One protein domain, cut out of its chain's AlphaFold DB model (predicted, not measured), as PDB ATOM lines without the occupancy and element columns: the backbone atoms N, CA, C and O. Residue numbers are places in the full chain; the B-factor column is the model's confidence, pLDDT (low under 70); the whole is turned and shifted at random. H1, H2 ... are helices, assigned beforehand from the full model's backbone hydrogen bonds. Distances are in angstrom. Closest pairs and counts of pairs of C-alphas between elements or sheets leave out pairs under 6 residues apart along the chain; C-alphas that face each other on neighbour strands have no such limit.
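This is residues 2 to 108 of the 329 residues of an uncharacterized protein of Deltaproteobacteria bacterium (UniProt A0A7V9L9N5). H2 to H5 make an up-and-down bundle, each helix running against the one before; short H1 packs on H3, and H6 lies past one end. The 107 printed residues include six named helices, in the order H1 to H6, and no named strand: all helix. The whole is compact, radius of gyration of the C-alphas 13.9 A, spanning 44 by 29 by 24 A.

H1, residues 2 to 8, starts at C-alpha 2 (-43.389, -84.865, -153.646). H2 is 14 to 26, H3 32 to 48 (25.0 A), H4 51 to 62, H5 70 to 89 (28.6 A). H6, 97 to 104, ends at C-alpha 104 (-15.284, -93.575, -169.636).

H1 touches H3, C-alphas 4 and 37 at 5.3 A. H2 and H3 form a hairpin, C-alphas 17 and 45 at 6.3 A; H4 and H5 another, 54 and 84 at 4.7 A. H2 only just touches H6, with 3 pairs of C-alphas within 8 A. O i to N i+4 pairs are within hydrogen-bond range throughout H1, H2, H5 and H6, 11 of 13 in H3, 6 of 8 in H4.

The printed part has no cut. Residues 92 to 108 have pLDDT under 70.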
ATOM      1  N   GLN A   2     -43.757 -84.782-152.217       81.88
ATOM      2  CA  GLN A   2     -43.389 -84.865-153.646       81.88
ATOM      3  C   GLN A   2     -41.885 -85.106-153.910       81.88
ATOM      4  O   GLN A   2     -41.540 -85.967-154.711       81.88
ATOM      5  N   ALA A   3     -40.982 -84.422-153.193       80.06
ATOM      6  CA  ALA A   3     -39.531 -84.575-153.390       80.06
ATOM      7  C   ALA A   3     -39.018 -85.999-153.089       80.06
ATOM      8  O   ALA A   3     -38.241 -86.554-153.861       80.06
ATOM      9  N   LYS A   4     -39.513 -86.620-152.011       88.50
ATOM     10  CA  LYS A   4     -39.198 -88.007-151.629       88.50
ATOM     11  C   LYS A   4     -39.531 -88.990-152.756       88.50
ATOM     12  O   LYS A   4     -38.699 -89.806-153.141       88.50
ATOM     13  N   GLN A   5     -40.733 -88.867-153.322       88.69
ATOM     14  CA  GLN A   5     -41.179 -89.710-154.435       88.69
ATOM     15  C   GLN A   5     -40.354 -89.480-155.705       88.69
ATOM     16  O   GLN A   5     -40.088 -90.433-156.431       88.69
ATOM     17  N   ALA A   6     -39.938 -88.239-155.973       88.88
ATOM     18  CA  ALA A   6     -39.086 -87.929-157.118       88.88
ATOM     19  C   ALA A   6     -37.700 -88.583-156.995       88.88
ATOM     20  O   ALA A   6     -37.249 -89.211-157.945       88.88
ATOM     21  N   ILE A   7     -37.066 -88.509-155.816       90.88
ATOM     22  CA  ILE A   7     -35.744 -89.111-155.557       90.88
ATOM     23  C   ILE A   7     -35.791 -90.635-155.702       90.88
ATOM     24  O   ILE A   7     -34.925 -91.223-156.346       90.88
ATOM     25  N   ALA A   8     -36.829 -91.275-155.158       90.00
ATOM     26  CA  ALA A   8     -36.998 -92.724-155.262       90.00
ATOM     27  C   ALA A   8     -37.117 -93.205-156.722       90.00
ATOM     28  O   ALA A   8     -36.642 -94.290-157.051       90.00
ATOM     29  N   LYS A   9     -37.713 -92.384-157.599       90.44
ATOM     30  CA  LYS A   9     -37.913 -92.673-159.029       90.44
ATOM     31  C   LYS A   9     -36.706 -92.350-159.914       90.44
ATOM     32  O   LYS A   9     -36.786 -92.576-161.119       90.44
ATOM     33  N   LEU A  10     -35.617 -91.805-159.363       88.00
ATOM     34  CA  LEU A  10     -34.416 -91.524-160.152       88.00
ATOM     35  C   LEU A  10     -33.836 -92.826-160.733       88.00
ATOM     36  O   LEU A  10     -33.891 -93.860-160.059       88.00
ATOM     37  N   PRO A  11     -33.278 -92.791-161.955       88.00
ATOM     38  CA  PRO A  11     -32.682 -93.967-162.577       88.00
ATOM     39  C   PRO A  11     -31.497 -94.495-161.761       88.00
ATOM     40  O   PRO A  11     -30.770 -93.728-161.120       88.00
ATOM     41  N   ASP A  12     -31.297 -95.812-161.800       86.44
ATOM     42  CA  ASP A  12     -30.175 -96.476-161.137       86.44
ATOM     43  C   ASP A  12     -28.909 -96.393-161.996       86.44
ATOM     44  O   ASP A  12     -28.452 -97.383-162.565       86.44
ATOM     45  N   ASP A  13     -28.372 -95.180-162.137       83.50
ATOM     46  CA  ASP A  13     -27.183 -94.922-162.942       83.50
ATOM     47  C   ASP A  13     -26.171 -93.990-162.236       83.50
ATOM     48  O   ASP A  13     -26.560 -93.160-161.408       83.50
ATOM     49  N   PRO A  14     -24.869 -94.090-162.574       79.81
ATOM     50  CA  PRO A  14     -23.782 -93.236-162.085       79.81
ATOM     51  C   PRO A  14     -24.048 -91.733-161.928       79.81
ATOM     52  O   PRO A  14     -23.483 -91.077-161.053       79.81
ATOM     53  N   ARG A  15     -24.875 -91.144-162.792       82.56
ATOM     54  CA  ARG A  15     -25.178 -89.705-162.775       82.56
ATOM     55  C   ARG A  15     -26.070 -89.341-161.608       82.56
ATOM     56  O   ARG A  15     -25.931 -88.251-161.055       82.56
ATOM     57  N   THR A  16     -26.960 -90.253-161.224       88.88
ATOM     58  CA  THR A  16     -27.807 -90.095-160.046       88.88
ATOM     59  C   THR A  16     -26.935 -89.933-158.808       88.88
ATOM     60  O   THR A  16     -27.200 -89.042-158.007       88.88
ATOM     61  N   THR A  17     -25.831 -90.679-158.691       92.38
ATOM     62  CA  THR A  17     -24.842 -90.489-157.618       92.38
ATOM     63  C   THR A  17     -24.316 -89.055-157.583       92.38
ATOM     64  O   THR A  17     -24.403 -88.393-156.551       92.38
ATOM     65  N   VAL A  18     -23.815 -88.541-158.713       87.50
ATOM     66  CA  VAL A  18     -23.266 -87.175-158.808       87.50
ATOM     67  C   VAL A  18     -24.319 -86.128-158.429       87.50
ATOM     68  O   VAL A  18     -24.036 -85.204-157.664       87.50
ATOM     69  N   PHE A  19     -25.549 -86.295-158.917       88.69
ATOM     70  CA  PHE A  19     -26.676 -85.423-158.593       88.69
ATOM     71  C   PHE A  19     -26.994 -85.424-157.091       88.69
ATOM     72  O   PHE A  19     -27.076 -84.358-156.480       88.69
ATOM     73  N   LEU A  20     -27.129 -86.604-156.480       93.94
ATOM     74  CA  LEU A  20     -27.453 -86.746-155.061       93.94
ATOM     75  C   LEU A  20     -26.336 -86.201-154.160       93.94
ATOM     76  O   LEU A  20     -26.632 -85.515-153.182       93.94
ATOM     77  N   ILE A  21     -25.065 -86.414-154.519       94.06
ATOM     78  CA  ILE A  21     -23.917 -85.819-153.817       94.06
ATOM     79  C   ILE A  21     -23.938 -84.292-153.921       94.06
ATOM     80  O   ILE A  21     -23.787 -83.613-152.905       94.06
ATOM     81  N   SER A  22     -24.196 -83.730-155.109       87.81
ATOM     82  CA  SER A  22     -24.340 -82.275-155.256       87.81
ATOM     83  C   SER A  22     -25.527 -81.718-154.465       87.81
ATOM     84  O   SER A  22     -25.504 -80.552-154.073       87.81
ATOM     85  N   MET A  23     -26.589 -82.500-154.289       88.69
ATOM     86  CA  MET A  23     -27.771 -82.088-153.539       88.69
ATOM     87  C   MET A  23     -27.502 -82.078-152.029       88.69
ATOM     88  O   MET A  23     -27.911 -81.137-151.345       88.69
ATOM     89  N   LEU A  24     -26.776 -83.087-151.529       91.06
ATOM     90  CA  LEU A  24     -26.292 -83.159-150.147       91.06
ATOM     91  C   LEU A  24     -25.341 -82.003-149.829       91.06
ATOM     92  O   LEU A  24     -25.562 -81.296-148.848       91.06
ATOM     93  N   SER A  25     -24.342 -81.748-150.679       89.69
ATOM     94  CA  SER A  25     -23.325 -80.713-150.427       89.69
ATOM     95  C   SER A  25     -23.895 -79.293-150.374       89.69
ATOM     96  O   SER A  25     -23.365 -78.427-149.679       89.69
ATOM     97  N   LYS A  26     -25.006 -79.042-151.074       84.94
ATOM     98  CA  LYS A  26     -25.711 -77.752-151.049       84.94
ATOM     99  C   LYS A  26     -26.707 -77.623-149.894       84.94
ATOM    100  O   LYS A  26     -27.172 -76.515-149.647       84.94
ATOM    101  N   ALA A  27     -27.023 -78.716-149.193       82.69
ATOM    102  CA  ALA A  27     -28.041 -78.771-148.142       82.69
ATOM    103  C   ALA A  27     -29.361 -78.087-148.551       82.69
ATOM    104  O   ALA A  27     -29.911 -77.277-147.809       82.69
ATOM    105  N   ASN A  28     -29.891 -78.429-149.735       73.12
ATOM    106  CA  ASN A  28     -31.088 -77.794-150.317       73.12
ATOM    107  C   ASN A  28     -32.326 -77.788-149.389       73.12
ATOM    108  O   ASN A  28     -33.224 -76.968-149.576       73.12
ATOM    109  N   TRP A  29     -32.369 -78.673-148.385       81.94
ATOM    110  CA  TRP A  29     -33.374 -78.680-147.317       81.94
ATOM    111  C   TRP A  29     -32.707 -78.766-145.933       81.94
ATOM    112  O   TRP A  29     -32.552 -79.861-145.386       81.94
ATOM    113  N   PRO A  30     -32.305 -77.628-145.342       83.56
ATOM    114  CA  PRO A  30     -31.485 -77.632-144.137       83.56
ATOM    115  C   PRO A  30     -32.283 -77.908-142.851       83.56
ATOM    116  O   PRO A  30     -31.672 -78.081-141.808       83.56
ATOM    117  N   GLY A  31     -33.620 -77.936-142.883       85.44
ATOM    118  CA  GLY A  31     -34.466 -78.104-141.692       85.44
ATOM    119  C   GLY A  31     -34.759 -79.558-141.308       85.44
ATOM    120  O   GLY A  31     -34.821 -80.438-142.165       85.44
ATOM    121  N   SER A  32     -35.042 -79.798-140.023       89.00
ATOM    122  CA  SER A  32     -35.348 -81.131-139.470       89.00
ATOM    123  C   SER A  32     -36.584 -81.805-140.072       89.00
ATOM    124  O   SER A  32     -36.672 -83.030-140.095       89.00
ATOM    125  N   SER A  33     -37.514 -81.029-140.628       88.75
ATOM    126  CA  SER A  33     -38.669 -81.533-141.380       88.75
ATOM    127  C   SER A  33     -38.283 -82.277-142.666       88.75
ATOM    128  O   SER A  33     -39.102 -83.008-143.220       88.75
ATOM    129  N   ALA A  34     -37.040 -82.135-143.134       92.38
ATOM    130  CA  ALA A  34     -36.508 -82.824-144.304       92.38
ATOM    131  C   ALA A  34     -35.814 -84.158-143.982       92.38
ATOM    132  O   ALA A  34     -35.251 -84.774-144.884       92.38
ATOM    133  N   LYS A  35     -35.860 -84.626-142.726       94.81
ATOM    134  CA  LYS A  35     -35.203 -85.866-142.282       94.81
ATOM    135  C   LYS A  35     -35.491 -87.058-143.205       94.81
ATOM    136  O   LYS A  35     -34.562 -87.666-143.723       94.81
ATOM    137  N   GLU A  36     -36.765 -87.305-143.513       94.75
ATOM    138  CA  GLU A  36     -37.168 -88.406-144.401       94.75
ATOM    139  C   GLU A  36     -36.635 -88.269-145.835       94.75
ATOM    140  O   GLU A  36     -36.431 -89.266-146.530       94.75
ATOM    141  N   ILE A  37     -36.453 -87.034-146.314       93.62
ATOM    142  CA  ILE A  37     -35.889 -86.782-147.643       93.62
ATOM    143  C   ILE A  37     -34.422 -87.207-147.634       93.62
ATOM    144  O   ILE A  37     -34.008 -87.931-148.533       93.62
ATOM    145  N   TRP A  38     -33.660 -86.821-146.609       95.06
ATOM    146  CA  TRP A  38     -32.251 -87.195-146.489       95.06
ATOM    147  C   TRP A  38     -32.043 -88.691-146.274       95.06
ATOM    148  O   TRP A  38     -31.163 -89.259-146.909       95.06
ATOM    149  N   GLU A  39     -32.897 -89.347-145.485       96.38
ATOM    150  CA  GLU A  39     -32.911 -90.815-145.377       96.38
ATOM    151  C   GLU A  39     -33.105 -91.457-146.759       96.38
ATOM    152  O   GLU A  39     -32.315 -92.305-147.163       96.38
ATOM    153  N   THR A  40     -34.060 -90.955-147.549       96.19
ATOM    154  CA  THR A  40     -34.313 -91.451-148.915       96.19
ATOM    155  C   THR A  40     -33.118 -91.233-149.850       96.19
ATOM    156  O   THR A  40     -32.838 -92.073-150.703       96.19
ATOM    157  N   VAL A  41     -32.396 -90.116-149.707       96.00
ATOM    158  CA  VAL A  41     -31.170 -89.846-150.477       96.00
ATOM    159  C   VAL A  41     -30.068 -90.835-150.115       96.00
ATOM    160  O   VAL A  41     -29.461 -91.418-151.012       96.00
ATOM    161  N   CYS A  42     -29.822 -91.037-148.820       97.25
ATOM    162  CA  CYS A  42     -28.830 -91.984-148.322       97.25
ATOM    163  C   CYS A  42     -29.157 -93.416-148.763       97.25
ATOM    164  O   CYS A  42     -28.290 -94.110-149.292       97.25
ATOM    165  N   ASP A  43     -30.418 -93.834-148.638       96.69
ATOM    166  CA  ASP A  43     -30.874 -95.150-149.083       96.69
ATOM    167  C   ASP A  43     -30.705 -95.329-150.596       96.69
ATOM    168  O   ASP A  43     -30.228 -96.374-151.042       96.69
ATOM    169  N   LYS A  44     -31.014 -94.298-151.396       96.25
ATOM    170  CA  LYS A  44     -30.805 -94.333-152.850       96.25
ATOM    171  C   LYS A  44     -29.322 -94.437-153.206       96.25
ATOM    172  O   LYS A  44     -28.975 -95.242-154.062       96.25
ATOM    173  N   LEU A  45     -28.439 -93.691-152.536       95.56
ATOM    174  CA  LEU A  45     -26.986 -93.802-152.728       95.56
ATOM    175  C   LEU A  45     -26.477 -95.218-152.428       95.56
ATOM    176  O   LEU A  45     -25.676 -95.755-153.187       95.56
ATOM    177  N   ILE A  46     -26.979 -95.845-151.364       95.56
ATOM    178  CA  ILE A  46     -26.623 -97.221-150.985       95.56
ATOM    179  C   ILE A  46     -27.163 -98.237-151.993       95.56
ATOM    180  O   ILE A  46     -26.478 -99.212-152.300       95.56
ATOM    181  N   ALA A  47     -28.372 -98.021-152.515       93.56
ATOM    182  CA  ALA A  47     -28.971 -98.875-153.537       93.56
ATOM    183  C   ALA A  47     -28.212 -98.809-154.873       93.56
ATOM    184  O   ALA A  47     -28.081 -99.829-155.545       93.56
ATOM    185  N   LEU A  48     -27.664 -97.639-155.224       91.38
ATOM    186  CA  LEU A  48     -26.833 -97.452-156.419       91.38
ATOM    187  C   LEU A  48     -25.498 -98.210-156.348       91.38
ATOM    188  O   LEU A  48     -24.932 -98.524-157.391       91.38
ATOM    189  N   GLN A  49     -24.992 -98.495-155.140       92.19
ATOM    190  CA  GLN A  49     -23.707 -99.172-154.899       92.19
ATOM    191  C   GLN A  49     -22.498 -98.486-155.570       92.19
ATOM    192  O   GLN A  49     -21.478 -99.118-155.852       92.19
ATOM    193  N   ASP A  50     -22.585 -97.178-155.821       89.31
ATOM    194  CA  ASP A  50     -21.541 -96.423-156.512       89.31
ATOM    195  C   ASP A  50     -20.437 -95.990-155.537       89.31
ATOM    196  O   ASP A  50     -20.584 -95.038-154.762       89.31
ATOM    197  N   ARG A  51     -19.288 -96.674-155.590       90.19
ATOM    198  CA  ARG A  51     -18.155 -96.422-154.682       90.19
ATOM    199  C   ARG A  51     -17.567 -95.017-154.805       90.19
ATOM    200  O   ARG A  51     -16.918 -94.562-153.864       90.19
ATOM    201  N   ARG A  52     -17.812 -94.294-155.901       89.38
ATOM    202  CA  ARG A  52     -17.329 -92.909-156.061       89.38
ATOM    203  C   ARG A  52     -18.005 -91.932-155.108       89.38
ATOM    204  O   ARG A  52     -17.473 -90.851-154.892       89.38
ATOM    205  N   ALA A  53     -19.138 -92.305-154.514       94.38
ATOM    206  CA  ALA A  53     -19.779 -91.512-153.474       94.38
ATOM    207  C   ALA A  53     -18.998 -91.501-152.148       94.38
ATOM    208  O   ALA A  53     -19.174 -90.571-151.367       94.38
ATOM    209  N   ILE A  54     -18.144 -92.499-151.877       95.62
ATOM    210  CA  ILE A  54     -17.531 -92.704-150.552       95.62
ATOM    211  C   ILE A  54     -16.689 -91.498-150.121       95.62
ATOM    212  O   ILE A  54     -16.935 -90.937-149.054       95.62
ATOM    213  N   GLU A  55     -15.722 -91.078-150.938       94.50
ATOM    214  CA  GLU A  55     -14.820 -89.973-150.578       94.50
ATOM    215  C   GLU A  55     -15.542 -88.617-150.473       94.50
ATOM    216  O   GLU A  55     -15.369 -87.939-149.458       94.50
ATOM    217  N   PRO A  56     -16.440 -88.229-151.403       95.31
ATOM    218  CA  PRO A  56     -17.277 -87.044-151.227       95.31
ATOM    219  C   PRO A  56     -18.139 -87.078-149.958       95.31
ATOM    220  O   PRO A  56     -18.243 -86.065-149.267       95.31
ATOM    221  N   LEU A  57     -18.747 -88.224-149.622       97.25
ATOM    222  CA  LEU A  57     -19.538 -88.365-148.393       97.25
ATOM    223  C   LEU A  57     -18.659 -88.207-147.146       97.25
ATOM    224  O   LEU A  57     -19.047 -87.501-146.220       97.25
ATOM    225  N   ARG A  58     -17.456 -88.793-147.130       97.56
ATOM    226  CA  ARG A  58     -16.493 -88.624-146.027       97.56
ATOM    227  C   ARG A  58     -16.038 -87.177-145.875       97.56
ATOM    228  O   ARG A  58     -16.039 -86.661-144.761       97.56
ATOM    229  N   ALA A  59     -15.717 -86.509-146.982       93.69
ATOM    230  CA  ALA A  59     -15.354 -85.096-146.980       93.69
ATOM    231  C   ALA A  59     -16.495 -84.222-146.430       93.69
ATOM    232  O   ALA A  59     -16.253 -83.350-145.599       93.69
ATOM    233  N   MET A  60     -17.744 -84.501-146.819       96.00
ATOM    234  CA  MET A  60     -18.920 -83.813-146.273       96.00
ATOM    235  C   MET A  60     -19.162 -84.138-144.797       96.00
ATOM    236  O   MET A  60     -19.565 -83.259-144.051       96.00
ATOM    237  N   ALA A  61     -18.920 -85.363-144.334       96.06
ATOM    238  CA  ALA A  61     -19.032 -85.673-142.909       96.06
ATOM    239  C   ALA A  61     -17.977 -84.917-142.077       96.06
ATOM    240  O   ALA A  61     -18.282 -84.445-140.984       96.06
ATOM    241  N   ALA A  62     -16.758 -84.766-142.609       94.88
ATOM    242  CA  ALA A  62     -15.680 -84.013-141.971       94.88
ATOM    243  C   ALA A  62     -15.917 -82.493-141.998       94.88
ATOM    244  O   ALA A  62     -15.621 -81.801-141.028       94.88
ATOM    245  N   THR A  63     -16.451 -81.970-143.104       93.44
ATOM    246  CA  THR A  63     -16.801 -80.552-143.283       93.44
ATOM    247  C   THR A  63     -18.271 -80.438-143.695       93.44
ATOM    248  O   THR A  63     -18.576 -80.331-144.888       93.44
ATOM    249  N   PRO A  64     -19.207 -80.503-142.730       89.94
ATOM    250  CA  PRO A  64     -20.626 -80.563-143.040       89.94
ATOM    251  C   PRO A  64     -21.149 -79.298-143.702       89.94
ATOM    252  O   PRO A  64     -20.801 -78.188-143.286       89.94
ATOM    253  N   PRO A  65     -22.057 -79.442-144.683       87.00
ATOM    254  CA  PRO A  65     -22.809 -78.304-145.167       87.00
ATOM    255  C   PRO A  65     -23.734 -77.783-144.059       87.00
ATOM    256  O   PRO A  65     -24.043 -78.466-143.080       87.00
ATOM    257  N   TYR A  66     -24.174 -76.535-144.200       86.56
ATOM    258  CA  TYR A  66     -25.026 -75.904-143.196       86.56
ATOM    259  C   TYR A  66     -26.404 -76.582-143.119       86.56
ATOM    260  O   TYR A  66     -27.197 -76.488-144.054       86.56
ATOM    261  N   PHE A  67     -26.704 -77.182-141.966       90.00
ATOM    262  CA  PHE A  67     -28.042 -77.622-141.578       90.00
ATOM    263  C   PHE A  67     -28.573 -76.745-140.433       90.00
ATOM    264  O   PHE A  67     -27.822 -76.209-139.613       90.00
ATOM    265  N   GLN A  68     -29.889 -76.568-140.381       83.25
ATOM    266  CA  GLN A  68     -30.571 -75.724-139.414       83.25
ATOM    267  C   GLN A  68     -30.709 -76.459-138.074       83.25
ATOM    268  O   GLN A  68     -31.566 -77.325-137.899       83.25
ATOM    269  N   GLY A  69     -29.882 -76.053-137.110       88.38
ATOM    270  CA  GLY A  69     -29.913 -76.528-135.726       88.38
ATOM    271  C   GLY A  69     -28.892 -77.631-135.447       88.38
ATOM    272  O   GLY A  69     -28.826 -78.628-136.157       88.38
ATOM    273  N   ALA A  70     -28.126 -77.476-134.362       89.06
ATOM    274  CA  ALA A  70     -26.990 -78.345-134.035       89.06
ATOM    275  C   ALA A  70     -27.357 -79.838-133.942       89.06
ATOM    276  O   ALA A  70     -26.613 -80.684-134.432       89.06
ATOM    277  N   ALA A  71     -28.519 -80.163-133.365       92.44
ATOM    278  CA  ALA A  71     -28.991 -81.544-133.265       92.44
ATOM    279  C   ALA A  71     -29.261 -82.169-134.643       92.44
ATOM    280  O   ALA A  71     -28.911 -83.323-134.883       92.44
ATOM    281  N   PHE A  72     -29.848 -81.400-135.563       92.81
ATOM    282  CA  PHE A  72     -30.135 -81.882-136.907       92.81
ATOM    283  C   PHE A  72     -28.871 -81.965-137.766       92.81
ATOM    284  O   PHE A  72     -28.692 -82.951-138.476       92.81
ATOM    285  N   THR A  73     -27.957 -80.997-137.635       92.94
ATOM    286  CA  THR A  73     -26.619 -81.061-138.240       92.94
ATOM    287  C   THR A  73     -25.884 -82.323-137.809       92.94
ATOM    288  O   THR A  73     -25.395 -83.060-138.660       92.94
ATOM    289  N   LYS A  74     -25.857 -82.609-136.500       95.50
ATOM    290  CA  LYS A  74     -25.234 -83.819-135.953       95.50
ATOM    291  C   LYS A  74     -25.847 -85.085-136.555       95.50
ATOM    292  O   LYS A  74     -25.113 -85.929-137.055       95.50
ATOM    293  N   TRP A  75     -27.178 -85.177-136.580       96.75
ATOM    294  CA  TRP A  75     -27.869 -86.312-137.194       96.75
ATOM    295  C   TRP A  75     -27.520 -86.471-138.685       96.75
ATOM    296  O   TRP A  75     -27.217 -87.579-139.118       96.75
ATOM    297  N   CYS A  76     -27.500 -85.384-139.467       95.81
ATOM    298  CA  CYS A  76     -27.138 -85.443-140.889       95.81
ATOM    299  C   CYS A  76     -25.696 -85.931-141.090       95.81
ATOM    300  O   CYS A  76     -25.459 -86.777-141.949       95.81
ATOM    301  N   VAL A  77     -24.745 -85.435-140.290       96.50
ATOM    302  CA  VAL A  77     -23.337 -85.869-140.327       96.50
ATOM    303  C   VAL A  77     -23.218 -87.366-140.059       96.50
ATOM    304  O   VAL A  77     -22.560 -88.072-140.820       96.50
ATOM    305  N   GLU A  78     -23.892 -87.859-139.020       97.69
ATOM    306  CA  GLU A  78     -23.903 -89.282-138.669       97.69
ATOM    307  C   GLU A  78     -24.498 -90.136-139.797       97.69
ATOM    308  O   GLU A  78     -23.934 -91.174-140.143       97.69
ATOM    309  N   GLN A  79     -25.589 -89.688-140.430       97.75
ATOM    310  CA  GLN A  79     -26.184 -90.392-141.570       97.75
ATOM    311  C   GLN A  79     -25.278 -90.402-142.805       97.75
ATOM    312  O   GLN A  79     -25.142 -91.439-143.455       97.75
ATOM    313  N   ILE A  80     -24.639 -89.276-143.133       97.38
ATOM    314  CA  ILE A  80     -23.712 -89.168-144.269       97.38
ATOM    315  C   ILE A  80     -22.508 -90.096-144.055       97.38
ATOM    316  O   ILE A  80     -22.164 -90.870-144.951       97.38
ATOM    317  N   ALA A  81     -21.912 -90.080-142.857       98.00
ATOM    318  CA  ALA A  81     -20.802 -90.962-142.498       98.00
ATOM    319  C   ALA A  81     -21.210 -92.444-142.560       98.00
ATOM    320  O   ALA A  81     -20.547 -93.245-143.221       98.00
ATOM    321  N   ALA A  82     -22.354 -92.802-141.966       97.94
ATOM    322  CA  ALA A  82     -22.872 -94.168-141.997       97.94
ATOM    323  C   ALA A  82     -23.156 -94.658-143.427       97.94
ATOM    324  O   ALA A  82     -22.941 -95.829-143.740       97.94
ATOM    325  N   THR A  83     -23.608 -93.768-144.313       98.00
ATOM    326  CA  THR A  83     -23.836 -94.069-145.735       98.00
ATOM    327  C   THR A  83     -22.525 -94.399-146.444       98.00
ATOM    328  O   THR A  83     -22.447 -95.415-147.137       98.00
ATOM    329  N   ALA A  84     -21.476 -93.600-146.220       97.69
ATOM    330  CA  ALA A  84     -20.145 -93.858-146.767       97.69
ATOM    331  C   ALA A  84     -19.582 -95.206-146.287       97.69
ATOM    332  O   ALA A  84     -19.070 -95.988-147.088       97.69
ATOM    333  N   ASP A  85     -19.732 -95.514-144.998       97.50
ATOM    334  CA  ASP A  85     -19.256 -96.770-144.415       97.50
ATOM    335  C   ASP A  85     -20.031 -97.988-144.925       97.50
ATOM    336  O   ASP A  85     -19.438 -99.038-145.189       97.50
ATOM    337  N   ARG A  86     -21.355 -97.867-145.099       97.38
ATOM    338  CA  ARG A  86     -22.185 -98.925-145.697       97.38
ATOM    339  C   ARG A  86     -21.760 -99.200-147.138       97.38
ATOM    340  O   ARG A  86     -21.583-100.364-147.486       97.38
ATOM    341  N   LEU A  87     -21.526 -98.158-147.936       95.31
ATOM    342  CA  LEU A  87     -21.013 -98.287-149.303       95.31
ATOM    343  C   LEU A  87     -19.617 -98.920-149.346       95.31
ATOM    344  O   LEU A  87     -19.359 -99.790-150.173       95.31
ATOM    345  N   ALA A  88     -18.718 -98.538-148.435       94.31
ATOM    346  CA  ALA A  88     -17.363 -99.086-148.380       94.31
ATOM    347  C   ALA A  88     -17.330-100.588-148.041       94.31
ATOM    348  O   ALA A  88     -16.443-101.301-148.513       94.31
ATOM    349  N   LYS A  89     -18.291-101.060-147.234       95.38
ATOM    350  CA  LYS A  89     -18.435-102.470-146.831       95.38
ATOM    351  C   LYS A  89     -19.138-103.337-147.875       95.38
ATOM    352  O   LYS A  89     -19.010-104.560-147.820       95.38
ATOM    353  N   GLN A  90     -19.899-102.749-148.796       91.50
ATOM    354  CA  GLN A  90     -20.557-103.513-149.851       91.50
ATOM    355  C   GLN A  90     -19.519-104.119-150.801       91.50
ATOM    356  O   GLN A  90     -18.528-103.487-151.180       91.50
ATOM    357  N   LYS A  91     -19.751-105.375-151.197       84.44
ATOM    358  CA  LYS A  91     -18.951-106.014-152.242       84.44
ATOM    359  C   LYS A  91     -19.141-105.201-153.518       84.44
ATOM    360  O   LYS A  91     -20.279-104.913-153.880       84.44
ATOM    361  N   ALA A  92     -18.037-104.822-154.163       68.62
ATOM    362  CA  ALA A  92     -18.110-104.103-155.426       68.62
ATOM    363  C   ALA A  92     -18.998-104.901-156.382       68.62
ATOM    364  O   ALA A  92     -18.785-106.108-156.566       68.62
ATOM    365  N   ARG A  93     -20.017-104.241-156.939       69.62
ATOM    366  CA  ARG A  93     -20.741-104.794-158.075       69.62
ATOM    367  C   ARG A  93     -19.680-105.097-159.141       69.62
ATOM    368  O   ARG A  93     -18.826-104.239-159.357       69.62
ATOM    369  N   PRO A  94     -19.652-106.306-159.728       66.25
ATOM    370  CA  PRO A  94     -18.756-106.571-160.843       66.25
ATOM    371  C   PRO A  94     -19.006-105.484-161.878       66.25
ATOM    372  O   PRO A  94     -20.173-105.263-162.216       66.25
ATOM    373  N   ASP A  95     -17.956-104.785-162.306       59.47
ATOM    374  CA  ASP A  95     -18.089-103.754-163.325       59.47
ATOM    375  C   ASP A  95     -18.618-104.432-164.589       59.47
ATOM    376  O   ASP A  95     -17.887-105.088-165.334       59.47
ATOM    377  N   ASP A  96     -19.930-104.353-164.796       58.44
ATOM    378  CA  ASP A  96     -20.514-104.788-166.047       58.44
ATOM    379  C   ASP A  96     -19.978-103.859-167.147       58.44
ATOM    380  O   ASP A  96     -19.654-102.688-166.923       58.44
ATOM    381  N   ALA A  97     -19.828-104.385-168.363       56.56
ATOM    382  CA  ALA A  97     -19.274-103.617-169.480       56.56
ATOM    383  C   ALA A  97     -20.049-102.302-169.741       56.56
ATOM    384  O   ALA A  97     -19.506-101.372-170.336       56.56
ATOM    385  N   ALA A  98     -21.297-102.201-169.267       55.44
ATOM    386  CA  ALA A  98     -22.100-100.983-169.292       55.44
ATOM    387  C   ALA A  98     -21.617 -99.922-168.280       55.44
ATOM    388  O   ALA A  98     -21.559 -98.744-168.632       55.44
ATOM    389  N   THR A  99     -21.220-100.321-167.069       59.88
ATOM    390  CA  THR A  99     -20.678 -99.440-166.021       59.88
ATOM    391  C   THR A  99     -19.310 -98.878-166.417       59.88
ATOM    392  O   THR A  99     -19.106 -97.669-166.309       59.88
ATOM    393  N   ASN A 100     -18.419 -99.696-166.988       60.28
ATOM    394  CA  ASN A 100     -17.118 -99.220-167.488       60.28
ATOM    395  C   ASN A 100     -17.270 -98.252-168.670       60.28
ATOM    396  O   ASN A 100     -16.657 -97.188-168.690       60.28
ATOM    397  N   LYS A 101     -18.187 -98.543-169.602       56.41
ATOM    398  CA  LYS A 101     -18.502 -97.643-170.723       56.41
ATOM    399  C   LYS A 101     -19.112 -96.309-170.261       56.41
ATOM    400  O   LYS A 101     -18.935 -95.292-170.925       56.41
ATOM    401  N   LEU A 102     -19.827 -96.299-169.132       54.81
ATOM    402  CA  LEU A 102     -20.355 -95.084-168.505       54.81
ATOM    403  C   LEU A 102     -19.291 -94.320-167.705       54.81
ATOM    404  O   LEU A 102     -19.341 -93.094-167.691       54.81
ATOM    405  N   ALA A 103     -18.332 -95.012-167.082       54.00
ATOM    406  CA  ALA A 103     -17.197 -94.399-166.395       54.00
ATOM    407  C   ALA A 103     -16.276 -93.656-167.378       54.00
ATOM    408  O   ALA A 103     -15.922 -92.504-167.126       54.00
ATOM    409  N   ASP A 104     -16.002 -94.247-168.544       53.66
ATOM    410  CA  ASP A 104     -15.284 -93.575-169.636       53.66
ATOM    411  C   ASP A 104     -16.099 -92.399-170.207       53.66
ATOM    412  O   ASP A 104     -15.564 -91.330-170.502       53.66
ATOM    413  N   ALA A 105     -17.428 -92.543-170.278       49.03
ATOM    414  CA  ALA A 105     -18.334 -91.469-170.679       49.03
ATOM    415  C   ALA A 105     -18.556 -90.390-169.600       49.03
ATOM    416  O   ALA A 105     -19.213 -89.403-169.901       49.03
ATOM    417  N   GLN A 106     -18.028 -90.547-168.379       49.03
ATOM    418  CA  GLN A 106     -18.060 -89.532-167.313       49.03
ATOM    419  C   GLN A 106     -16.827 -88.618-167.313       49.03
ATOM    420  O   GLN A 106     -16.869 -87.562-166.684       49.03
ATOM    421  N   LEU A 107     -15.762 -88.982-168.042       48.34
ATOM    422  CA  LEU A 107     -14.736 -88.024-168.483       48.34
ATOM    423  C   LEU A 107     -15.236 -87.167-169.657       48.34
ATOM    424  O   LEU A 107     -14.724 -86.074-169.894       48.34
ATOM    425  N   ALA A 108     -16.271 -87.632-170.360       45.59
ATOM    426  CA  ALA A 108     -17.083 -86.801-171.229       45.59
ATOM    427  C   ALA A 108     -18.210 -86.142-170.414       45.59
ATOM    428  O   ALA A 108     -18.732 -86.697-169.453       45.59
TER     429      ALA A 108